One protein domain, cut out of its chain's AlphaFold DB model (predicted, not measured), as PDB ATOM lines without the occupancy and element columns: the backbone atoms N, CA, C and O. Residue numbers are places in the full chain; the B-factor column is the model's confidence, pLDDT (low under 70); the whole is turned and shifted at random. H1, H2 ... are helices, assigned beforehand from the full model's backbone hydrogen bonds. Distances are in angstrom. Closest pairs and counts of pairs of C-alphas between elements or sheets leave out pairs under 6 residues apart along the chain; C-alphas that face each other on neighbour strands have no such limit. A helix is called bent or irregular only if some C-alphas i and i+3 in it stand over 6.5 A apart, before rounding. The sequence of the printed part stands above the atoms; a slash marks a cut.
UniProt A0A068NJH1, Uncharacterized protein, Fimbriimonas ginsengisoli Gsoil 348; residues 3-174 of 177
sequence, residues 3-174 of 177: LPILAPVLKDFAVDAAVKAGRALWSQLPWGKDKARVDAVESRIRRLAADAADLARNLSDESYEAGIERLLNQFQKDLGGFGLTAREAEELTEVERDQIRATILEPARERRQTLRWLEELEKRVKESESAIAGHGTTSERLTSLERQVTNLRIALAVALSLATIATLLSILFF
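This is residues 3 to 174 of the 177 residues of an uncharacterized protein of Fimbriimonas ginsengisoli Gsoil 348 (UniProt A0A068NJH1). Look for a long rod in two parts: an up-and-down bundle of four helices, H1, H3, H4 and H5a, each running against the one before, and a hairpin arm, H5b with H6, reaching away from it. The bent H5 runs nearly straight through both, and residues 134 to 140 stick out at the arm's tip. The printed part has 172 residues with six named helices, H1 to H6, and no named strand: all helix. It is only just loose, close to extended: radius of gyration of the C-alphas 23.0 A, spans 79 by 31 by 23 A.

Start at H5, residues 86 to 134, one helix by its hydrogen bonds but bent: C-alphas 103 and 106 are 6.8 A apart, and H5a, to 103, and H5b, from 106, stand at 20 degrees. H5b and H6, residues 139 to 172, form a hairpin, closest at C-alphas 125 and 149, 6.4 A. H4, residues 61 to 81, forms one with H5a, C-alphas 76 and 89 closest at 5.5 A, and one with H3, residues 35 to 58, C-alphas 64 and 55 closest at 5.5 A. H1, residues 3 to 26, touches H3, closest at C-alphas 15 and 49, 5.2 A. H2, residues 30 to 33, only just touches H3, only at the corner, with 3 pairs of C-alphas within 8 A. H6 is apart from H1 and H3. Every O i to N i+4 pair is within hydrogen-bond range in H3, H5a, H5b and H6, against 14 of 20 in H1 and 13 of 17 in H4; H2 is too short for one.

Find C-alpha 3 at (50.355, 97.240, 148.942), where H1 begins, 35.2 A long; H1 and H2 are only just irregular, C-alphas 5 and 8 being 6.8 A apart and 30 and 33 6.6 A. H3 spans 34.7 A, H4 31.0 A, H5b 42.1 A and H6 48.0 A, ending at (61.907, 83.537, 142.490).

The C-alphas farthest apart, Pro 30 and Thr 137, are 79.6 A apart. The printed part has no cut, and its five links are tight. Mean pLDDT of the printed part is 71.5; 68 residues are under 70, among them 3 to 19 and 151 to 174.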
ATOM      1  N   LEU A   3      49.290  97.001 147.960       38.81
ATOM      2  CA  LEU A   3      50.355  97.240 148.942       38.81
ATOM      3  C   LEU A   3      50.091  96.756 150.388       38.81
ATOM      4  O   LEU A   3      51.060  96.338 151.024       38.81
ATOM      5  N   PRO A   4      48.864  96.788 150.952       45.94
ATOM      6  CA  PRO A   4      48.659  96.351 152.337       45.94
ATOM      7  C   PRO A   4      48.650  94.823 152.506       45.94
ATOM      8  O   PRO A   4      49.001  94.341 153.577       45.94
ATOM      9  N   ILE A   5      48.318  94.061 151.457       41.41
ATOM     10  CA  ILE A   5      48.254  92.586 151.502       41.41
ATOM     11  C   ILE A   5      49.660  91.963 151.443       41.41
ATOM     12  O   ILE A   5      49.890  90.896 151.999       41.41
ATOM     13  N   LEU A   6      50.623  92.650 150.819       41.75
ATOM     14  CA  LEU A   6      52.005  92.172 150.674       41.75
ATOM     15  C   LEU A   6      52.886  92.451 151.901       41.75
ATOM     16  O   LEU A   6      53.918  91.811 152.070       41.75
ATOM     17  N   ALA A   7      52.498  93.387 152.773       52.78
ATOM     18  CA  ALA A   7      53.315  93.787 153.920       52.78
ATOM     19  C   ALA A   7      53.545  92.671 154.969       52.78
ATOM     20  O   ALA A   7      54.678  92.550 155.433       52.78
ATOM     21  N   PRO A   8      52.545  91.842 155.336       53.81
ATOM     22  CA  PRO A   8      52.755  90.712 156.244       53.81
ATOM     23  C   PRO A   8      53.619  89.618 155.606       53.81
ATOM     24  O   PRO A   8      54.537  89.115 156.239       53.81
ATOM     25  N   VAL A   9      53.389  89.327 154.320       49.38
ATOM     26  CA  VAL A   9      54.132  88.301 153.567       49.38
ATOM     27  C   VAL A   9      55.615  88.662 153.450       49.38
ATOM     28  O   VAL A   9      56.471  87.801 153.610       49.38
ATOM     29  N   LEU A  10      55.933  89.942 153.231       51.44
ATOM     30  CA  LEU A  10      57.314  90.435 153.212       51.44
ATOM     31  C   LEU A  10      57.976  90.390 154.596       51.44
ATOM     32  O   LEU A  10      59.173  90.131 154.679       51.44
ATOM     33  N   LYS A  11      57.210  90.609 155.676       56.47
ATOM     34  CA  LYS A  11      57.709  90.523 157.057       56.47
ATOM     35  C   LYS A  11      58.064  89.082 157.425       56.47
ATOM     36  O   LYS A  11      59.183  88.838 157.867       56.47
ATOM     37  N   ASP A  12      57.155  88.141 157.193       59.12
ATOM     38  CA  ASP A  12      57.379  86.725 157.502       59.12
ATOM     39  C   ASP A  12      58.507  86.135 156.635       59.12
ATOM     40  O   ASP A  12      59.346  85.382 157.124       59.12
ATOM     41  N   PHE A  13      58.612  86.569 155.374       58.97
ATOM     42  CA  PHE A  13      59.701  86.183 154.474       58.97
ATOM     43  C   PHE A  13      61.070  86.728 154.910       58.97
ATOM     44  O   PHE A  13      62.054  85.991 154.887       58.97
ATOM     45  N   ALA A  14      61.155  87.996 155.330       57.25
ATOM     46  CA  ALA A  14      62.402  88.580 155.830       57.25
ATOM     47  C   ALA A  14      62.871  87.901 157.128       57.25
ATOM     48  O   ALA A  14      64.061  87.647 157.304       57.25
ATOM     49  N   VAL A  15      61.925  87.544 158.001       62.97
ATOM     50  CA  VAL A  15      62.179  86.788 159.234       62.97
ATOM     51  C   VAL A  15      62.733  85.391 158.928       62.97
ATOM     52  O   VAL A  15      63.744  84.999 159.509       62.97
ATOM     53  N   ASP A  16      62.134  84.656 157.989       67.88
ATOM     54  CA  ASP A  16      62.609  83.320 157.608       67.88
ATOM     55  C   ASP A  16      63.950  83.358 156.850       67.88
ATOM     56  O   ASP A  16      64.799  82.480 157.034       67.88
ATOM     57  N   ALA A  17      64.183  84.384 156.026       62.53
ATOM     58  CA  ALA A  17      65.443  84.576 155.311       62.53
ATOM     59  C   ALA A  17      66.606  84.922 156.255       62.53
ATOM     60  O   ALA A  17      67.715  84.428 156.039       62.53
ATOM     61  N   ALA A  18      66.360  85.731 157.293       62.66
ATOM     62  CA  ALA A  18      67.314  86.012 158.369       62.66
ATOM     63  C   ALA A  18      67.723  84.719 159.086       62.66
ATOM     64  O   ALA A  18      68.881  84.306 159.062       62.66
ATOM     65  N   VAL A  19      66.729  83.965 159.559       69.25
ATOM     66  CA  VAL A  19      66.928  82.676 160.232       69.25
ATOM     67  C   VAL A  19      67.704  81.666 159.380       69.25
ATOM     68  O   VAL A  19      68.609  80.993 159.881       69.25
ATOM     69  N   LYS A  20      67.364  81.526 158.091       70.88
ATOM     70  CA  LYS A  20      67.998  80.546 157.193       70.88
ATOM     71  C   LYS A  20      69.457  80.905 156.885       70.88
ATOM     72  O   LYS A  20      70.277  79.992 156.789       70.88
ATOM     73  N   ALA A  21      69.778  82.195 156.754       63.56
ATOM     74  CA  ALA A  21      71.141  82.677 156.525       63.56
ATOM     75  C   ALA A  21      72.024  82.448 157.753       63.56
ATOM     76  O   ALA A  21      73.091  81.840 157.629       63.56
ATOM     77  N   GLY A  22      71.515  82.795 158.941       65.19
ATOM     78  CA  GLY A  22      72.136  82.424 160.199       65.19
ATOM     79  C   GLY A  22      72.405  80.923 160.224       65.19
ATOM     80  O   GLY A  22      73.526  80.527 160.534       65.19
ATOM     81  N   ARG A  23      71.417  80.069 159.853       71.75
ATOM     82  CA  ARG A  23      71.447  78.573 159.933       71.75
ATOM     83  C   ARG A  23      72.730  77.936 159.434       71.75
ATOM     84  O   ARG A  23      73.237  77.015 160.076       71.75
ATOM     85  N   ALA A  24      73.288  78.449 158.350       67.88
ATOM     86  CA  ALA A  24      74.516  77.915 157.784       67.88
ATOM     87  C   ALA A  24      75.746  78.092 158.698       67.88
ATOM     88  O   ALA A  24      76.600  77.208 158.704       67.88
ATOM     89  N   LEU A  25      75.819  79.162 159.498       66.25
ATOM     90  CA  LEU A  25      76.975  79.494 160.346       66.25
ATOM     91  C   LEU A  25      77.010  78.699 161.652       66.25
ATOM     92  O   LEU A  25      77.867  77.844 161.837       66.25
ATOM     93  N   TRP A  26      76.043  78.896 162.542       69.56
ATOM     94  CA  TRP A  26      75.904  78.119 163.781       69.56
ATOM     95  C   TRP A  26      75.738  76.610 163.612       69.56
ATOM     96  O   TRP A  26      76.158  75.888 164.510       69.56
ATOM     97  N   SER A  27      75.231  76.091 162.485       69.62
ATOM     98  CA  SER A  27      75.247  74.633 162.243       69.62
ATOM     99  C   SER A  27      76.665  74.041 162.202       69.62
ATOM    100  O   SER A  27      76.839  72.847 162.447       69.62
ATOM    101  N   GLN A  28      77.675  74.874 161.928       69.62
ATOM    102  CA  GLN A  28      79.092  74.506 161.919       69.62
ATOM    103  C   GLN A  28      79.770  74.751 163.274       69.62
ATOM    104  O   GLN A  28      80.879  74.266 163.499       69.62
ATOM    105  N   LEU A  29      79.116  75.475 164.189       71.56
ATOM    106  CA  LEU A  29      79.678  75.817 165.489       71.56
ATOM    107  C   LEU A  29      79.505  74.665 166.497       71.56
ATOM    108  O   LEU A  29      78.544  73.895 166.407       71.56
ATOM    109  N   PRO A  30      80.399  74.533 167.499       69.88
ATOM    110  CA  PRO A  30      80.367  73.423 168.460       69.88
ATOM    111  C   PRO A  30      79.036  73.299 169.214       69.88
ATOM    112  O   PRO A  30      78.599  72.195 169.542       69.88
ATOM    113  N   TRP A  31      78.377  74.432 169.457       74.38
ATOM    114  CA  TRP A  31      77.084  74.529 170.128       74.38
ATOM    115  C   TRP A  31      75.886  74.307 169.189       74.38
ATOM    116  O   TRP A  31      74.783  74.085 169.675       74.38
ATOM    117  N   GLY A  32      76.085  74.269 167.867       73.94
ATOM    118  CA  GLY A  32      75.040  73.987 166.872       73.94
ATOM    119  C   GLY A  32      74.441  72.580 166.955       73.94
ATOM    120  O   GLY A  32      73.423  72.295 166.328       73.94
ATOM    121  N   LYS A  33      75.054  71.691 167.745       76.38
ATOM    122  CA  LYS A  33      74.521  70.361 168.082       76.38
ATOM    123  C   LYS A  33      73.534  70.396 169.255       76.38
ATOM    124  O   LYS A  33      72.786  69.438 169.444       76.38
ATOM    125  N   ASP A  34      73.533  71.471 170.042       82.12
ATOM    126  CA  ASP A  34      72.594  71.682 171.141       82.12
ATOM    127  C   ASP A  34      71.303  72.301 170.598       82.12
ATOM    128  O   ASP A  34      71.208  73.507 170.360       82.12
ATOM    129  N   LYS A  35      70.291  71.451 170.411       79.62
ATOM    130  CA  LYS A  35      68.996  71.857 169.862       79.62
ATOM    131  C   LYS A  35      68.348  72.991 170.663       79.62
ATOM    132  O   LYS A  35      67.777  73.888 170.062       79.62
ATOM    133  N   ALA A  36      68.465  72.992 171.992       81.19
ATOM    134  CA  ALA A  36      67.826  74.017 172.816       81.19
ATOM    135  C   ALA A  36      68.449  75.404 172.589       81.19
ATOM    136  O   ALA A  36      67.738  76.408 172.558       81.19
ATOM    137  N   ARG A  37      69.770  75.466 172.384       77.50
ATOM    138  CA  ARG A  37      70.460  76.723 172.049       77.50
ATOM    139  C   ARG A  37      70.161  77.180 170.634       77.50
ATOM    140  O   ARG A  37      69.983  78.377 170.418       77.50
ATOM    141  N   VAL A  38      70.084  76.240 169.693       81.50
ATOM    142  CA  VAL A  38      69.668  76.544 168.324       81.50
ATOM    143  C   VAL A  38      68.242  77.115 168.323       81.50
ATOM    144  O   VAL A  38      67.985  78.172 167.766       81.50
ATOM    145  N   ASP A  39      67.308  76.522 169.055       83.38
ATOM    146  CA  ASP A  39      65.944  77.058 169.111       83.38
ATOM    147  C   ASP A  39      65.905  78.464 169.770       83.38
ATOM    148  O   ASP A  39      65.157  79.348 169.338       83.38
ATOM    149  N   ALA A  40      66.755  78.715 170.777       84.62
ATOM    150  CA  ALA A  40      66.851  80.011 171.456       84.62
ATOM    151  C   ALA A  40      67.419  81.126 170.562       84.62
ATOM    152  O   ALA A  40      66.827  82.208 170.473       84.62
ATOM    153  N   VAL A  41      68.537  80.869 169.875       84.56
ATOM    154  CA  VAL A  41      69.131  81.838 168.944       84.56
ATOM    155  C   VAL A  41      68.213  82.039 167.729       84.56
ATOM    156  O   VAL A  41      68.032  83.181 167.310       84.56
ATOM    157  N   GLU A  42      67.501  81.002 167.259       85.31
ATOM    158  CA  GLU A  42      66.508  81.139 166.177       85.31
ATOM    159  C   GLU A  42      65.398  82.094 166.579       85.31
ATOM    160  O   GLU A  42      65.090  83.055 165.872       85.31
ATOM    161  N   SER A  43      64.814  81.860 167.757       87.12
ATOM    162  CA  SER A  43      63.764  82.722 168.283       87.12
ATOM    163  C   SER A  43      64.251  84.159 168.421       87.12
ATOM    164  O   SER A  43      63.443  85.081 168.266       87.12
ATOM    165  N   ARG A  44      65.528  84.370 168.746       88.94
ATOM    166  CA  ARG A  44      66.072  85.708 168.939       88.94
ATOM    167  C   ARG A  44      66.311  86.436 167.616       88.94
ATOM    168  O   ARG A  44      65.956  87.615 167.542       88.94
ATOM    169  N   ILE A  45      66.829  85.742 166.599       85.62
ATOM    170  CA  ILE A  45      66.970  86.249 165.223       85.62
ATOM    171  C   ILE A  45      65.595  86.613 164.657       85.62
ATOM    172  O   ILE A  45      65.410  87.713 164.139       85.62
ATOM    173  N   ARG A  46      64.582  85.756 164.856       84.94
ATOM    174  CA  ARG A  46      63.206  86.053 164.425       84.94
ATOM    175  C   ARG A  46      62.673  87.350 165.027       84.94
ATOM    176  O   ARG A  46      62.075  88.155 164.317       84.94
ATOM    177  N   ARG A  47      62.901  87.573 166.328       87.88
ATOM    178  CA  ARG A  47      62.509  88.828 166.995       87.88
ATOM    179  C   ARG A  47      63.275  90.024 166.443       87.88
ATOM    180  O   ARG A  47      62.654  91.029 166.140       87.88
ATOM    181  N   LEU A  48      64.590  89.893 166.258       87.75
ATOM    182  CA  LEU A  48      65.424  90.948 165.682       87.75
ATOM    183  C   LEU A  48      64.905  91.392 164.305       87.75
ATOM    184  O   LEU A  48      64.718  92.586 164.080       87.75
ATOM    185  N   ALA A  49      64.625  90.442 163.412       80.62
ATOM    186  CA  ALA A  49      64.091  90.726 162.084       80.62
ATOM    187  C   ALA A  49      62.680  91.343 162.142       80.62
ATOM    188  O   ALA A  49      62.379  92.277 161.398       80.62
ATOM    189  N   ALA A  50      61.820  90.877 163.054       81.50
ATOM    190  CA  ALA A  50      60.491  91.451 163.248       81.50
ATOM    191  C   ALA A  50      60.552  92.907 163.746       81.50
ATOM    192  O   ALA A  50      59.867  93.766 163.185       81.50
ATOM    193  N   ASP A  51      61.399  93.184 164.739       86.81
ATOM    194  CA  ASP A  51      61.609  94.523 165.296       86.81
ATOM    195  C   ASP A  51      62.201  95.468 164.235       86.81
ATOM    196  O   ASP A  51      61.746  96.601 164.072       86.81
ATOM    197  N   ALA A  52      63.171  94.984 163.450       83.25
ATOM    198  CA  ALA A  52      63.754  95.709 162.323       83.25
ATOM    199  C   ALA A  52      62.705  96.074 161.259       83.25
ATOM    200  O   ALA A  52      62.658  97.218 160.798       83.25
ATOM    201  N   ALA A  53      61.834  95.130 160.892       77.56
ATOM    202  CA  ALA A  53      60.756  95.367 159.937       77.56
ATOM    203  C   ALA A  53      59.747  96.405 160.451       77.56
ATOM    204  O   ALA A  53      59.291  97.262 159.687       77.56
ATOM    205  N   ASP A  54      59.422  96.375 161.745       83.06
ATOM    206  CA  ASP A  54      58.510  97.345 162.352       83.06
ATOM    207  C   ASP A  54      59.125  98.755 162.403       83.06
ATOM    208  O   ASP A  54      58.435  99.733 162.093       83.06
ATOM    209  N   LEU A  55      60.427  98.882 162.691       82.62
ATOM    210  CA  LEU A  55      61.141 100.162 162.594       82.62
ATOM    211  C   LEU A  55      61.136 100.703 161.160       82.62
ATOM    212  O   LEU A  55      60.761 101.858 160.943       82.62
ATOM    213  N   ALA A  56      61.484  99.868 160.177       78.19
ATOM    214  CA  ALA A  56      61.513 100.254 158.766       78.19
ATOM    215  C   ALA A  56      60.128 100.683 158.244       78.19
ATOM    216  O   ALA A  56      60.016 101.537 157.357       78.19
ATOM    217  N   ARG A  57      59.045 100.139 158.811       72.81
ATOM    218  CA  ARG A  57      57.676 100.540 158.471       72.81
ATOM    219  C   ARG A  57      57.286 101.892 159.066       72.81
ATOM    220  O   ARG A  57      56.599 102.658 158.397       72.81
ATOM    221  N   ASN A  58      57.692 102.166 160.304       76.25
ATOM    222  CA  ASN A  58      57.134 103.264 161.095       76.25
ATOM    223  C   ASN A  58      58.018 104.527 161.137       76.25
ATOM    224  O   ASN A  58      57.504 105.602 161.429       76.25
ATOM    225  N   LEU A  59      59.325 104.426 160.867       75.50
ATOM    226  CA  LEU A  59      60.286 105.528 161.051       75.50
ATOM    227  C   LEU A  59      60.907 106.018 159.741       75.50
ATOM    228  O   LEU A  59      61.051 105.238 158.808       75.50
ATOM    229  N   SER A  60      61.332 107.283 159.664       69.94
ATOM    230  CA  SER A  60      62.097 107.812 158.517       69.94
ATOM    231  C   SER A  60      63.435 107.077 158.316       69.94
ATOM    232  O   SER A  60      63.909 106.402 159.228       69.94
ATOM    233  N   ASP A  61      64.031 107.194 157.122       69.56
ATOM    234  CA  ASP A  61      65.220 106.409 156.741       69.56
ATOM    235  C   ASP A  61      66.405 106.607 157.697       69.56
ATOM    236  O   ASP A  61      67.025 105.640 158.131       69.56
ATOM    237  N   GLU A  62      66.648 107.849 158.111       72.00
ATOM    238  CA  GLU A  62      67.699 108.215 159.072       72.00
ATOM    239  C   GLU A  62      67.386 107.730 160.499       72.00
ATOM    240  O   GLU A  62      68.286 107.438 161.285       72.00
ATOM    241  N   SER A  63      66.100 107.622 160.847       75.75
ATOM    242  CA  SER A  63      65.667 107.264 162.201       75.75
ATOM    243  C   SER A  63      65.686 105.758 162.450       75.75
ATOM    244  O   SER A  63      65.943 105.333 163.579       75.75
ATOM    245  N   TYR A  64      65.417 104.931 161.431       77.75
ATOM    246  CA  TYR A  64      65.447 103.483 161.629       77.75
ATOM    247  C   TYR A  64      66.873 102.922 161.638       77.75
ATOM    248  O   TYR A  64      67.089 101.954 162.357       77.75
ATOM    249  N   GLU A  65      67.850 103.498 160.917       79.88
ATOM    250  CA  GLU A  65      69.231 102.969 160.903       79.88
ATOM    251  C   GLU A  65      69.840 102.952 162.308       79.88
ATOM    252  O   GLU A  65      70.326 101.920 162.775       79.88
ATOM    253  N   ALA A  66      69.714 104.065 163.035       83.88
ATOM    254  CA  ALA A  66      70.142 104.150 164.429       83.88
ATOM    255  C   ALA A  66      69.365 103.181 165.341       83.88
ATOM    256  O   ALA A  66      69.906 102.673 166.326       83.88
ATOM    257  N   GLY A  67      68.092 102.920 165.029       84.88
ATOM    258  CA  GLY A  67      67.272 101.931 165.727       84.88
ATOM    259  C   GLY A  67      67.755 100.497 165.496       84.88
ATOM    260  O   GLY A  67      67.872  99.735 166.454       84.88
ATOM    261  N   ILE A  68      68.101 100.147 164.256       85.75
ATOM    262  CA  ILE A  68      68.617  98.823 163.894       85.75
ATOM    263  C   ILE A  68      69.983  98.571 164.519       85.75
ATOM    264  O   ILE A  68      70.189  97.501 165.086       85.75
ATOM    265  N   GLU A  69      70.888  99.549 164.511       89.44
ATOM    266  CA  GLU A  69      72.176  99.406 165.198       89.44
ATOM    267  C   GLU A  69      71.992  99.121 166.694       89.44
ATOM    268  O   GLU A  69      72.663  98.259 167.260       89.44
ATOM    269  N   ARG A  70      71.028  99.767 167.362       91.19
ATOM    270  CA  ARG A  70      70.715  99.447 168.767       91.19
ATOM    271  C   ARG A  70      70.199  98.018 168.936       91.19
ATOM    272  O   ARG A  70      70.595  97.353 169.892       91.19
ATOM    273  N   LEU A  71      69.346  97.545 168.027       91.38
ATOM    274  CA  LEU A  71      68.837  96.172 168.055       91.38
ATOM    275  C   LEU A  71      69.950  95.140 167.834       91.38
ATOM    276  O   LEU A  71      69.989  94.147 168.559       91.38
ATOM    277  N   LEU A  72      70.868  95.390 166.896       90.44
ATOM    278  CA  LEU A  72      72.026  94.534 166.618       90.44
ATOM    279  C   LEU A  72      72.994  94.486 167.804       90.44
ATOM    280  O   LEU A  72      73.418  93.410 168.213       90.44
ATOM    281  N   ASN A  73      73.272  95.632 168.428       91.81
ATOM    282  CA  ASN A  73      74.099  95.690 169.632       91.81
ATOM    283  C   ASN A  73      73.470  94.923 170.807       91.81
ATOM    284  O   ASN A  73      74.174  94.265 171.575       91.81
ATOM    285  N   GLN A  74      72.144  94.996 170.970       92.81
ATOM    286  CA  GLN A  74      71.447  94.203 171.983       92.81
ATOM    287  C   GLN A  74      71.473  92.712 171.635       92.81
ATOM    288  O   GLN A  74      71.732  91.890 172.507       92.81
ATOM    289  N   PHE A  75      71.257  92.367 170.367       91.69
ATOM    290  CA  PHE A  75      71.340  90.997 169.876       91.69
ATOM    291  C   PHE A  75      72.705  90.370 170.173       91.69
ATOM    292  O   PHE A  75      72.756  89.308 170.786       91.69
ATOM    293  N   GLN A  76      73.801  91.062 169.857       91.62
ATOM    294  CA  GLN A  76      75.159  90.593 170.138       91.62
ATOM    295  C   GLN A  76      75.393  90.331 171.635       91.62
ATOM    296  O   GLN A  76      76.030  89.344 172.005       91.62
ATOM    297  N   LYS A  77      74.845  91.179 172.518       90.12
ATOM    298  CA  LYS A  77      74.902  90.959 173.975       90.12
ATOM    299  C   LYS A  77      74.102  89.733 174.403       90.12
ATOM    300  O   LYS A  77      74.584  88.949 175.219       90.12
ATOM    301  N   ASP A  78      72.908  89.554 173.843       90.62
ATOM    302  CA  ASP A  78      72.041  88.412 174.141       90.62
ATOM    303  C   ASP A  78      72.701  87.088 173.716       90.62
ATOM    304  O   ASP A  78      72.606  86.095 174.436       90.62
ATOM    305  N   LEU A  79      73.447  87.085 172.602       86.31
ATOM    306  CA  LEU A  79      74.224  85.930 172.137       86.31
ATOM    307  C   LEU A  79      75.274  85.464 173.155       86.31
ATOM    308  O   LEU A  79      75.442  84.259 173.353       86.31
ATOM    309  N   GLY A  80      75.921  86.393 173.866       83.75
ATOM    310  CA  GLY A  80      76.817  86.052 174.976       83.75
ATOM    311  C   GLY A  80      76.097  85.299 176.104       83.75
ATOM    312  O   GLY A  80      76.657  84.376 176.694       83.75
ATOM    313  N   GLY A  81      74.821  85.616 176.350       81.81
ATOM    314  CA  GLY A  81      73.956  84.902 177.295       81.81
ATOM    315  C   GLY A  81      73.586  83.478 176.861       81.81
ATOM    316  O   GLY A  81      73.251  82.648 177.704       81.81
ATOM    317  N   PHE A  82      73.701  83.160 175.567       81.69
ATOM    318  CA  PHE A  82      73.509  81.808 175.025       81.69
ATOM    319  C   PHE A  82      74.806  80.984 174.975       81.69
ATOM    320  O   PHE A  82      74.810  79.842 174.506       81.69
ATOM    321  N   GLY A  83      75.902  81.533 175.508       78.19
ATOM    322  CA  GLY A  83      77.192  80.859 175.602       78.19
ATOM    323  C   GLY A  83      78.019  80.915 174.319       78.19
ATOM    324  O   GLY A  83      78.925  80.095 174.174       78.19
ATOM    325  N   LEU A  84      77.718  81.847 173.406       80.25
ATOM    326  CA  LEU A  84      78.606  82.165 172.288       80.25
ATOM    327  C   LEU A  84      79.805  82.963 172.804       80.25
ATOM    328  O   LEU A  84      79.681  83.822 173.682       80.25
ATOM    329  N   THR A  85      80.975  82.704 172.230       86.31
ATOM    330  CA  THR A  85      82.143  83.561 172.433       86.31
ATOM    331  C   THR A  85      81.910  84.937 171.807       86.31
ATOM    332  O   THR A  85      81.094  85.091 170.900       86.31
ATOM    333  N   ALA A  86      82.660  85.949 172.254       86.75
ATOM    334  CA  ALA A  86      82.559  87.299 171.693       86.75
ATOM    335  C   ALA A  86      82.752  87.315 170.165       86.75
ATOM    336  O   ALA A  86      82.029  88.019 169.468       86.75
ATOM    337  N   ARG A  87      83.669  86.478 169.659       86.06
ATOM    338  CA  ARG A  87      83.945  86.332 168.230       86.06
ATOM    339  C   ARG A  87      82.773  85.711 167.465       86.06
ATOM    340  O   ARG A  87      82.374  86.245 166.444       86.06
ATOM    341  N   GLU A  88      82.205  84.610 167.955       82.81
ATOM    342  CA  GLU A  88      81.045  83.978 167.302       82.81
ATOM    343  C   GLU A  88      79.815  84.895 167.328       82.81
ATOM    344  O   GLU A  88      79.044  84.934 166.372       82.81
ATOM    345  N   ALA A  89      79.630  85.637 168.424       87.12
ATOM    346  CA  ALA A  89      78.552  86.607 168.543       87.12
ATOM    347  C   ALA A  89      78.717  87.761 167.544       87.12
ATOM    348  O   ALA A  89      77.731  88.197 166.955       87.12
ATOM    349  N   GLU A  90      79.944  88.241 167.341       88.81
ATOM    350  CA  GLU A  90      80.275  89.257 166.338       88.81
ATOM    351  C   GLU A  90      80.038  88.743 164.913       88.81
ATOM    352  O   GLU A  90      79.255  89.352 164.188       88.81
ATOM    353  N   GLU A  91      80.588  87.578 164.550       85.38
ATOM    354  CA  GLU A  91      80.413  86.966 163.221       85.38
ATOM    355  C   GLU A  91      78.924  86.747 162.883       85.38
ATOM    356  O   GLU A  91      78.472  87.073 161.782       85.38
ATOM    357  N   LEU A  92      78.122  86.251 163.835       83.19
ATOM    358  CA  LEU A  92      76.679  86.086 163.631       83.19
ATOM    359  C   LEU A  92      75.960  87.439 163.516       83.19
ATOM    360  O   LEU A  92      75.049  87.584 162.708       83.19
ATOM    361  N   THR A  93      76.368  88.439 164.297       88.31
ATOM    362  CA  THR A  93      75.769  89.782 164.242       88.31
ATOM    363  C   THR A  93      76.059  90.482 162.916       88.31
ATOM    364  O   THR A  93      75.171  91.154 162.392       88.31
ATOM    365  N   GLU A  94      77.253  90.321 162.345       87.62
ATOM    366  CA  GLU A  94      77.589  90.852 161.016       87.62
ATOM    367  C   GLU A  94      76.737  90.214 159.917       87.62
ATOM    368  O   GLU A  94      76.189  90.914 159.066       87.62
ATOM    369  N   VAL A  95      76.540  88.898 159.977       83.19
ATOM    370  CA  VAL A  95      75.711  88.190 158.993       83.19
ATOM    371  C   VAL A  95      74.252  88.621 159.087       83.19
ATOM    372  O   VAL A  95      73.627  88.920 158.068       83.19
ATOM    373  N   GLU A  96      73.707  88.709 160.301       84.38
ATOM    374  CA  GLU A  96      72.337  89.184 160.497       84.38
ATOM    375  C   GLU A  96      72.183  90.659 160.102       84.38
ATOM    376  O   GLU A  96      71.154  91.042 159.548       84.38
ATOM    377  N   ARG A  97      73.208  91.492 160.310       87.69
ATOM    378  CA  ARG A  97      73.229  92.888 159.850       87.69
ATOM    379  C   ARG A  97      73.096  92.977 158.334       87.69
ATOM    380  O   ARG A  97      72.227  93.707 157.849       87.69
ATOM    381  N   ASP A  98      73.926  92.248 157.596       83.62
ATOM    382  CA  ASP A  98      73.887  92.242 156.132       83.62
ATOM    383  C   ASP A  98      72.548  91.716 155.617       83.62
ATOM    384  O   ASP A  98      71.958  92.278 154.689       83.62
ATOM    385  N   GLN A  99      72.012  90.692 156.277       79.19
ATOM    386  CA  GLN A  99      70.751  90.089 155.889       79.19
ATOM    387  C   GLN A  99      69.555  91.002 156.172       79.19
ATOM    388  O   GLN A  99      68.697  91.174 155.306       79.19
ATOM    389  N   ILE A 100      69.512  91.664 157.329       80.62
ATOM    390  CA  ILE A 100      68.505  92.687 157.648       80.62
ATOM    391  C   ILE A 100      68.594  93.846 156.658       80.62
ATOM    392  O   ILE A 100      67.570  94.325 156.165       80.62
ATOM    393  N   ARG A 101      69.806  94.281 156.306       82.56
ATOM    394  CA  ARG A 101      69.992  95.335 155.313       82.56
ATOM    395  C   ARG A 101      69.414  94.939 153.957       82.56
ATOM    396  O   ARG A 101      68.614  95.692 153.403       82.56
ATOM    397  N   ALA A 102      69.777  93.764 153.454       76.81
ATOM    398  CA  ALA A 102      69.358  93.289 152.140       76.81
ATOM    399  C   ALA A 102      67.856  92.964 152.063       76.81
ATOM    400  O   ALA A 102      67.225  93.214 151.040       76.81
ATOM    401  N   THR A 103      67.273  92.405 153.128       71.62
ATOM    402  CA  THR A 103      65.895  91.881 153.100       71.62
ATOM    403  C   THR A 103      64.847  92.844 153.649       71.62
ATOM    404  O   THR A 103      63.677  92.738 153.284       71.62
ATOM    405  N   ILE A 104      65.242  93.793 154.502       74.88
ATOM    406  CA  ILE A 104      64.320  94.731 155.154       74.88
ATOM    407  C   ILE A 104      64.609  96.161 154.707       74.88
ATOM    408  O   ILE A 104      63.698  96.853 154.248       74.88
ATOM    409  N   LEU A 105      65.858  96.617 154.827       77.62
ATOM    410  CA  LEU A 105      66.167  98.042 154.675       77.62
ATOM    411  C   LEU A 105      66.144  98.520 153.229       77.62
ATOM    412  O   LEU A 105      65.456  99.498 152.930       77.62
ATOM    413  N   GLU A 106      66.857  97.839 152.334       81.19
ATOM    414  CA  GLU A 106      66.880  98.202 150.911       81.19
ATOM    415  C   GLU A 106      65.467  98.149 150.296       81.19
ATOM    416  O   GLU A 106      65.015  99.169 149.766       81.19
ATOM    417  N   PRO A 107      64.666  97.078 150.488       72.06
ATOM    418  CA  PRO A 107      63.290  97.056 149.992       72.06
ATOM    419  C   PRO A 107      62.402  98.158 150.588       72.06
ATOM    420  O   PRO A 107      61.542  98.716 149.899       72.06
ATOM    421  N   ALA A 108      62.587  98.505 151.868       73.75
ATOM    422  CA  ALA A 108      61.842  99.598 152.490       73.75
ATOM    423  C   ALA A 108      62.184 100.960 151.859       73.75
ATOM    424  O   ALA A 108      61.273 101.764 151.624       73.75
ATOM    425  N   ARG A 109      63.461 101.206 151.535       76.25
ATOM    426  CA  ARG A 109      63.917 102.412 150.819       76.25
ATOM    427  C   ARG A 109      63.352 102.481 149.412       76.25
ATOM    428  O   ARG A 109      62.733 103.486 149.053       76.25
ATOM    429  N   GLU A 110      63.494 101.406 148.644       75.94
ATOM    430  CA  GLU A 110      62.986 101.312 147.274       75.94
ATOM    431  C   GLU A 110      61.475 101.548 147.222       75.94
ATOM    432  O   GLU A 110      60.976 102.332 146.406       75.94
ATOM    433  N   ARG A 111      60.725 100.943 148.153       72.44
ATOM    434  CA  ARG A 111      59.281 101.160 148.278       72.44
ATOM    435  C   ARG A 111      58.950 102.631 148.526       72.44
ATOM    436  O   ARG A 111      58.032 103.153 147.898       72.44
ATOM    437  N   ARG A 112      59.663 103.314 149.423       74.44
ATOM    438  CA  ARG A 112      59.429 104.742 149.715       74.44
ATOM    439  C   ARG A 112      59.765 105.636 148.537       74.44
ATOM    440  O   ARG A 112      59.031 106.579 148.261       74.44
ATOM    441  N   GLN A 113      60.863 105.356 147.843       77.75
ATOM    442  CA  GLN A 113      61.222 106.075 146.625       77.75
ATOM    443  C   GLN A 113      60.147 105.897 145.547       77.75
ATOM    444  O   GLN A 113      59.720 106.877 144.943       77.75
ATOM    445  N   THR A 114      59.647 104.673 145.381       75.31
ATOM    446  CA  THR A 114      58.558 104.358 144.450       75.31
ATOM    447  C   THR A 114      57.268 105.086 144.823       75.31
ATOM    448  O   THR A 114      56.627 105.665 143.954       75.31
ATOM    449  N   LEU A 115      56.894 105.113 146.108       74.75
ATOM    450  CA  LEU A 115      55.704 105.831 146.579       74.75
ATOM    451  C   LEU A 115      55.805 107.338 146.332       74.75
ATOM    452  O   LEU A 115      54.879 107.911 145.770       74.75
ATOM    453  N   ARG A 116      56.947 107.957 146.656       80.62
ATOM    454  CA  ARG A 116      57.193 109.380 146.360       80.62
ATOM    455  C   ARG A 116      57.089 109.678 144.866       80.62
ATOM    456  O   ARG A 116      56.534 110.698 144.471       80.62
ATOM    457  N   TRP A 117      57.614 108.786 144.028       75.25
ATOM    458  CA  TRP A 117      57.521 108.946 142.581       75.25
ATOM    459  C   TRP A 117      56.079 108.808 142.066       75.25
ATOM    460  O   TRP A 117      55.668 109.584 141.205       75.25
ATOM    461  N   LEU A 118      55.295 107.875 142.616       73.06
ATOM    462  CA  LEU A 118      53.871 107.728 142.296       73.06
ATOM    463  C   LEU A 118      53.061 108.964 142.710       73.06
ATOM    464  O   LEU A 118      52.263 109.441 141.909       73.06
ATOM    465  N   GLU A 119      53.293 109.509 143.904       78.00
ATOM    466  CA  GLU A 119      52.632 110.735 144.380       78.00
ATOM    467  C   GLU A 119      52.907 111.928 143.453       78.00
ATOM    468  O   GLU A 119      51.989 112.662 143.082       78.00
ATOM    469  N   GLU A 120      54.158 112.094 143.012       84.12
ATOM    470  CA  GLU A 120      54.523 113.145 142.060       84.12
ATOM    471  C   GLU A 120      53.862 112.930 140.688       84.12
ATOM    472  O   GLU A 120      53.357 113.873 140.077       84.12
ATOM    473  N   LEU A 121      53.800 111.687 140.200       75.56
ATOM    474  CA  LEU A 121      53.097 111.368 138.954       75.56
ATOM    475  C   LEU A 121      51.595 111.665 139.052       75.56
ATOM    476  O   LEU A 121      51.041 112.271 138.134       75.56
ATOM    477  N   GLU A 122      50.939 111.289 140.151       76.50
ATOM    478  CA  GLU A 122      49.521 111.584 140.388       76.50
ATOM    479  C   GLU A 122      49.251 113.090 140.421       76.50
ATOM    480  O   GLU A 122      48.276 113.563 139.824       76.50
ATOM    481  N   LYS A 123      50.133 113.862 141.063       85.69
ATOM    482  CA  LYS A 123      50.052 115.324 141.088       85.69
ATOM    483  C   LYS A 123      50.143 115.913 139.680       85.69
ATOM    484  O   LYS A 123      49.268 116.684 139.289       85.69
ATOM    485  N   ARG A 124      51.132 115.494 138.884       77.69
ATOM    486  CA  ARG A 124      51.312 115.968 137.498       77.69
ATOM    487  C   ARG A 124      50.142 115.600 136.588       77.69
ATOM    488  O   ARG A 124      49.777 116.389 135.715       77.69
ATOM    489  N   VAL A 125      49.535 114.427 136.785       76.38
ATOM    490  CA  VAL A 125      48.316 114.030 136.062       76.38
ATOM    491  C   VAL A 125      47.162 114.967 136.412       76.38
ATOM    492  O   VAL A 125      46.561 115.521 135.497       76.38
ATOM    493  N   LYS A 126      46.902 115.225 137.701       79.19
ATOM    494  CA  LYS A 126      45.840 116.155 138.130       79.19
ATOM    495  C   LYS A 126      46.049 117.576 137.613       79.19
ATOM    496  O   LYS A 126      45.088 118.221 137.192       79.19
ATOM    497  N   GLU A 127      47.284 118.071 137.634       82.12
ATOM    498  CA  GLU A 127      47.635 119.384 137.081       82.12
ATOM    499  C   GLU A 127      47.371 119.440 135.571       82.12
ATOM    500  O   GLU A 127      46.772 120.399 135.083       82.12
ATOM    501  N   SER A 128      47.736 118.383 134.840       75.50
ATOM    502  CA  SER A 128      47.489 118.276 133.398       75.50
ATOM    503  C   SER A 128      45.993 118.189 133.078       75.50
ATOM    504  O   SER A 128      45.520 118.894 132.194       75.50
ATOM    505  N   GLU A 129      45.226 117.382 133.817       75.62
ATOM    506  CA  GLU A 129      43.764 117.276 133.675       75.62
ATOM    507  C   GLU A 129      43.069 118.617 133.959       75.62
ATOM    508  O   GLU A 129      42.183 119.030 133.209       75.62
ATOM    509  N   SER A 130      43.522 119.346 134.982       78.25
ATOM    510  CA  SER A 130      43.012 120.684 135.310       78.25
ATOM    511  C   SER A 130      43.346 121.710 134.221       78.25
ATOM    512  O   SER A 130      42.510 122.548 133.884       78.25
ATOM    513  N   ALA A 131      44.539 121.628 133.623       72.12
ATOM    514  CA  ALA A 131      44.938 122.476 132.502       72.12
ATOM    515  C   ALA A 131      44.125 122.191 131.225       72.12
ATOM    516  O   ALA A 131      43.774 123.126 130.507       72.12
ATOM    517  N   ILE A 132      43.781 120.922 130.962       67.88
ATOM    518  CA  ILE A 132      42.873 120.531 129.870       67.88
ATOM    519  C   ILE A 132      41.467 121.094 130.123       67.88
ATOM    520  O   ILE A 132      40.869 121.665 129.217       67.88
ATOM    521  N   ALA A 133      40.948 120.976 131.351       67.38
ATOM    522  CA  ALA A 133      39.616 121.465 131.710       67.38
ATOM    523  C   ALA A 133      39.503 123.004 131.689       67.38
ATOM    524  O   ALA A 133      38.436 123.538 131.396       67.38
ATOM    525  N   GLY A 134      40.596 123.719 131.985       62.44
ATOM    526  CA  GLY A 134      40.657 125.184 131.982       62.44
ATOM    527  C   GLY A 134      40.911 125.827 130.612       62.44
ATOM    528  O   GLY A 134      40.692 127.030 130.458       62.44
ATOM    529  N   HIS A 135      41.354 125.067 129.605       53.00
ATOM    530  CA  HIS A 135      41.613 125.578 128.258       53.00
ATOM    531  C   HIS A 135      40.552 125.121 127.253       53.00
ATOM    532  O   HIS A 135      40.513 123.972 126.823       53.00
ATOM    533  N   GLY A 136      39.725 126.074 126.813       50.34
ATOM    534  CA  GLY A 136      38.816 125.900 125.685       50.34
ATOM    535  C   GLY A 136      39.554 125.474 124.410       50.34
ATOM    536  O   GLY A 136      40.437 126.175 123.918       50.34
ATOM    537  N   THR A 137      39.187 124.290 123.918       48.81
ATOM    538  CA  THR A 137      39.302 123.764 122.547       48.81
ATOM    539  C   THR A 137      40.299 124.464 121.609       48.81
ATOM    540  O   THR A 137      39.915 125.226 120.724       48.81
ATOM    541  N   THR A 138      41.580 124.108 121.707       54.44
ATOM    542  CA  THR A 138      42.484 124.097 120.541       54.44
ATOM    543  C   THR A 138      42.969 122.663 120.318       54.44
ATOM    544  O   THR A 138      43.654 122.086 121.163       54.44
ATOM    545  N   SER A 139      42.560 122.072 119.190       54.91
ATOM    546  CA  SER A 139      42.696 120.643 118.843       54.91
ATOM    547  C   SER A 139      44.117 120.074 119.003       54.91
ATOM    548  O   SER A 139      44.293 118.929 119.420       54.91
ATOM    549  N   GLU A 140      45.149 120.867 118.709       55.28
ATOM    550  CA  GLU A 140      46.553 120.433 118.798       55.28
ATOM    551  C   GLU A 140      47.081 120.357 120.241       55.28
ATOM    552  O   GLU A 140      47.876 119.475 120.565       55.28
ATOM    553  N   ARG A 141      46.612 121.231 121.143       54.91
ATOM    554  CA  ARG A 141      47.002 121.186 122.565       54.91
ATOM    555  C   ARG A 141      46.306 120.051 123.309       54.91
ATOM    556  O   ARG A 141      46.936 119.395 124.134       54.91
ATOM    557  N   LEU A 142      45.042 119.786 122.975       55.19
ATOM    558  CA  LEU A 142      44.277 118.651 123.505       55.19
ATOM    559  C   LEU A 142      44.945 117.318 123.155       55.19
ATOM    560  O   LEU A 142      45.226 116.523 124.046       55.19
ATOM    561  N   THR A 143      45.313 117.121 121.889       61.62
ATOM    562  CA  THR A 143      45.993 115.892 121.447       61.62
ATOM    563  C   THR A 143      47.398 115.733 122.039       61.62
ATOM    564  O   THR A 143      47.812 114.608 122.336       61.62
ATOM    565  N   SER A 144      48.144 116.823 122.277       62.62
ATOM    566  CA  SER A 144      49.441 116.731 122.971       62.62
ATOM    567  C   SER A 144      49.291 116.390 124.455       62.62
ATOM    568  O   SER A 144      50.082 115.612 124.988       62.62
ATOM    569  N   LEU A 145      48.271 116.945 125.117       58.25
ATOM    570  CA  LEU A 145      47.971 116.681 126.525       58.25
ATOM    571  C   LEU A 145      47.436 115.255 126.731       58.25
ATOM    572  O   LEU A 145      47.893 114.561 127.637       58.25
ATOM    573  N   GLU A 146      46.573 114.757 125.845       65.19
ATOM    574  CA  GLU A 146      46.111 113.360 125.859       65.19
ATOM    575  C   GLU A 146      47.270 112.368 125.691       65.19
ATOM    576  O   GLU A 146      47.340 111.359 126.402       65.19
ATOM    577  N   ARG A 147      48.237 112.666 124.811       70.19
ATOM    578  CA  ARG A 147      49.463 111.859 124.687       70.19
ATOM    579  C   ARG A 147      50.318 111.903 125.948       70.19
ATOM    580  O   ARG A 147      50.832 110.862 126.351       70.19
ATOM    581  N   GLN A 148      50.459 113.060 126.592       67.88
ATOM    582  CA  GLN A 148      51.192 113.158 127.859       67.88
ATOM    583  C   GLN A 148      50.524 112.345 128.971       67.88
ATOM    584  O   GLN A 148      51.209 111.588 129.655       67.88
ATOM    585  N   VAL A 149      49.198 112.422 129.106       65.19
ATOM    586  CA  VAL A 149      48.440 111.630 130.087       65.19
ATOM    587  C   VAL A 149      48.566 110.133 129.800       65.19
ATOM    588  O   VAL A 149      48.781 109.344 130.719       65.19
ATOM    589  N   THR A 150      48.510 109.725 128.532       70.94
ATOM    590  CA  THR A 150      48.679 108.316 128.140       70.94
ATOM    591  C   THR A 150      50.087 107.813 128.463       70.94
ATOM    592  O   THR A 150      50.238 106.750 129.061       70.94
ATOM    593  N   ASN A 151      51.121 108.604 128.166       68.75
ATOM    594  CA  ASN A 151      52.504 108.264 128.497       68.75
ATOM    595  C   ASN A 151      52.739 108.197 130.012       68.75
ATOM    596  O   ASN A 151      53.439 107.302 130.477       68.75
ATOM    597  N   LEU A 152      52.123 109.090 130.793       62.06
ATOM    598  CA  LEU A 152      52.180 109.049 132.256       62.06
ATOM    599  C   LEU A 152      51.479 107.805 132.813       62.06
ATOM    600  O   LEU A 152      52.019 107.160 133.705       62.06
ATOM    601  N   ARG A 153      50.328 107.409 132.254       55.97
ATOM    602  CA  ARG A 153      49.633 106.165 132.630       55.97
ATOM    603  C   ARG A 153      50.452 104.922 132.290       55.97
ATOM    604  O   ARG A 153      50.509 104.000 133.098       55.97
ATOM    605  N   ILE A 154      51.117 104.907 131.135       65.38
ATOM    606  CA  ILE A 154      52.035 103.825 130.754       65.38
ATOM    607  C   ILE A 154      53.232 103.791 131.708       65.38
ATOM    608  O   ILE A 154      53.563 102.724 132.210       65.38
ATOM    609  N   ALA A 155      53.839 104.935 132.026       56.78
ATOM    610  CA  ALA A 155      54.940 105.010 132.985       56.78
ATOM    611  C   ALA A 155      54.519 104.523 134.382       56.78
ATOM    612  O   ALA A 155      55.259 103.771 135.009       56.78
ATOM    613  N   LEU A 156      53.311 104.873 134.834       52.25
ATOM    614  CA  LEU A 156      52.733 104.401 136.094       52.25
ATOM    615  C   LEU A 156      52.506 102.879 136.080       52.25
ATOM    616  O   LEU A 156      52.828 102.189 137.046       52.25
ATOM    617  N   ALA A 157      51.991 102.336 134.974       57.09
ATOM    618  CA  ALA A 157      51.802 100.898 134.800       57.09
ATOM    619  C   ALA A 157      53.143 100.147 134.767       57.09
ATOM    620  O   ALA A 157      53.280  99.108 135.411       57.09
ATOM    621  N   VAL A 158      54.151 100.702 134.088       61.06
ATOM    622  CA  VAL A 158      55.516 100.162 134.056       61.06
ATOM    623  C   VAL A 158      56.139 100.203 135.452       61.06
ATOM    624  O   VAL A 158      56.659  99.186 135.899       61.06
ATOM    625  N   ALA A 159      56.007 101.309 136.184       54.84
ATOM    626  CA  ALA A 159      56.470 101.449 137.564       54.84
ATOM    627  C   ALA A 159      55.858 100.395 138.494       54.84
ATOM    628  O   ALA A 159      56.569  99.722 139.239       54.84
ATOM    629  N   LEU A 160      54.538 100.207 138.411       54.16
ATOM    630  CA  LEU A 160      53.821  99.187 139.172       54.16
ATOM    631  C   LEU A 160      54.265  97.778 138.776       54.16
ATOM    632  O   LEU A 160      54.473  96.938 139.650       54.16
ATOM    633  N   SER A 161      54.459  97.514 137.484       52.91
ATOM    634  CA  SER A 161      54.943  96.216 137.013       52.91
ATOM    635  C   SER A 161      56.385  95.943 137.445       52.91
ATOM    636  O   SER A 161      56.656  94.842 137.899       52.91
ATOM    637  N   LEU A 162      57.277  96.939 137.434       53.47
ATOM    638  CA  LEU A 162      58.648  96.827 137.938       53.47
ATOM    639  C   LEU A 162      58.679  96.611 139.448       53.47
ATOM    640  O   LEU A 162      59.406  95.739 139.905       53.47
ATOM    641  N   ALA A 163      57.847  97.316 140.216       52.66
ATOM    642  CA  ALA A 163      57.706  97.065 141.648       52.66
ATOM    643  C   ALA A 163      57.212  95.632 141.912       52.66
ATOM    644  O   ALA A 163      57.732  94.936 142.781       52.66
ATOM    645  N   THR A 164      56.259  95.147 141.113       51.28
ATOM    646  CA  THR A 164      55.736  93.777 141.225       51.28
ATOM    647  C   THR A 164      56.781  92.736 140.803       51.28
ATOM    648  O   THR A 164      56.922  91.714 141.468       51.28
ATOM    649  N   ILE A 165      57.557  93.001 139.749       50.53
ATOM    650  CA  ILE A 165      58.640  92.142 139.252       50.53
ATOM    651  C   ILE A 165      59.814  92.126 140.229       50.53
ATOM    652  O   ILE A 165      60.345  91.055 140.470       50.53
ATOM    653  N   ALA A 166      60.191  93.250 140.839       49.25
ATOM    654  CA  ALA A 166      61.200  93.292 141.897       49.25
ATOM    655  C   ALA A 166      60.750  92.459 143.105       49.25
ATOM    656  O   ALA A 166      61.508  91.643 143.622       49.25
ATOM    657  N   THR A 167      59.470  92.563 143.474       52.47
ATOM    658  CA  THR A 167      58.877  91.724 144.524       52.47
ATOM    659  C   THR A 167      58.903  90.235 144.135       52.47
ATOM    660  O   THR A 167      59.269  89.391 144.946       52.47
ATOM    661  N   LEU A 168      58.573  89.893 142.884       43.00
ATOM    662  CA  LEU A 168      58.552  88.515 142.372       43.00
ATOM    663  C   LEU A 168      59.945  87.924 142.122       43.00
ATOM    664  O   LEU A 168      60.130  86.732 142.338       43.00
ATOM    665  N   LEU A 169      60.926  88.713 141.686       45.16
ATOM    666  CA  LEU A 169      62.315  88.289 141.499       45.16
ATOM    667  C   LEU A 169      62.971  88.008 142.847       45.16
ATOM    668  O   LEU A 169      63.651  86.993 142.973       45.16
ATOM    669  N   SER A 170      62.682  88.812 143.870       46.75
ATOM    670  CA  SER A 170      63.076  88.518 145.252       46.75
ATOM    671  C   SER A 170      62.489  87.191 145.760       46.75
ATOM    672  O   SER A 170      63.150  86.473 146.505       46.75
ATOM    673  N   ILE A 171      61.293  86.805 145.295       44.75
ATOM    674  CA  ILE A 171      60.660  85.507 145.604       44.75
ATOM    675  C   ILE A 171      61.251  84.354 144.752       44.75
ATOM    676  O   ILE A 171      61.493  83.254 145.255       44.75
ATOM    677  N   LEU A 172      61.496  84.571 143.454       36.41
ATOM    678  CA  LEU A 172      61.907  83.537 142.490       36.41
ATOM    679  C   LEU A 172      63.407  83.218 142.508       36.41
ATOM    680  O   LEU A 172      63.784  82.063 142.320       36.41
ATOM    681  N   PHE A 173      64.281  84.201 142.737       41.91
ATOM    682  CA  PHE A 173      65.732  83.965 142.745       41.91
ATOM    683  C   PHE A 173      66.175  83.124 143.957       41.91
ATOM    684  O   PHE A 173      67.239  82.508 143.925       41.91
ATOM    685  N   PHE A 174      65.336  83.036 144.993       45.19
ATOM    686  CA  PHE A 174      65.644  82.347 146.248       45.19
ATOM    687  C   PHE A 174      64.939  80.995 146.437       45.19
ATOM    688  O   PHE A 174      65.321  80.223 147.309       45.19
TER     689      PHE A 174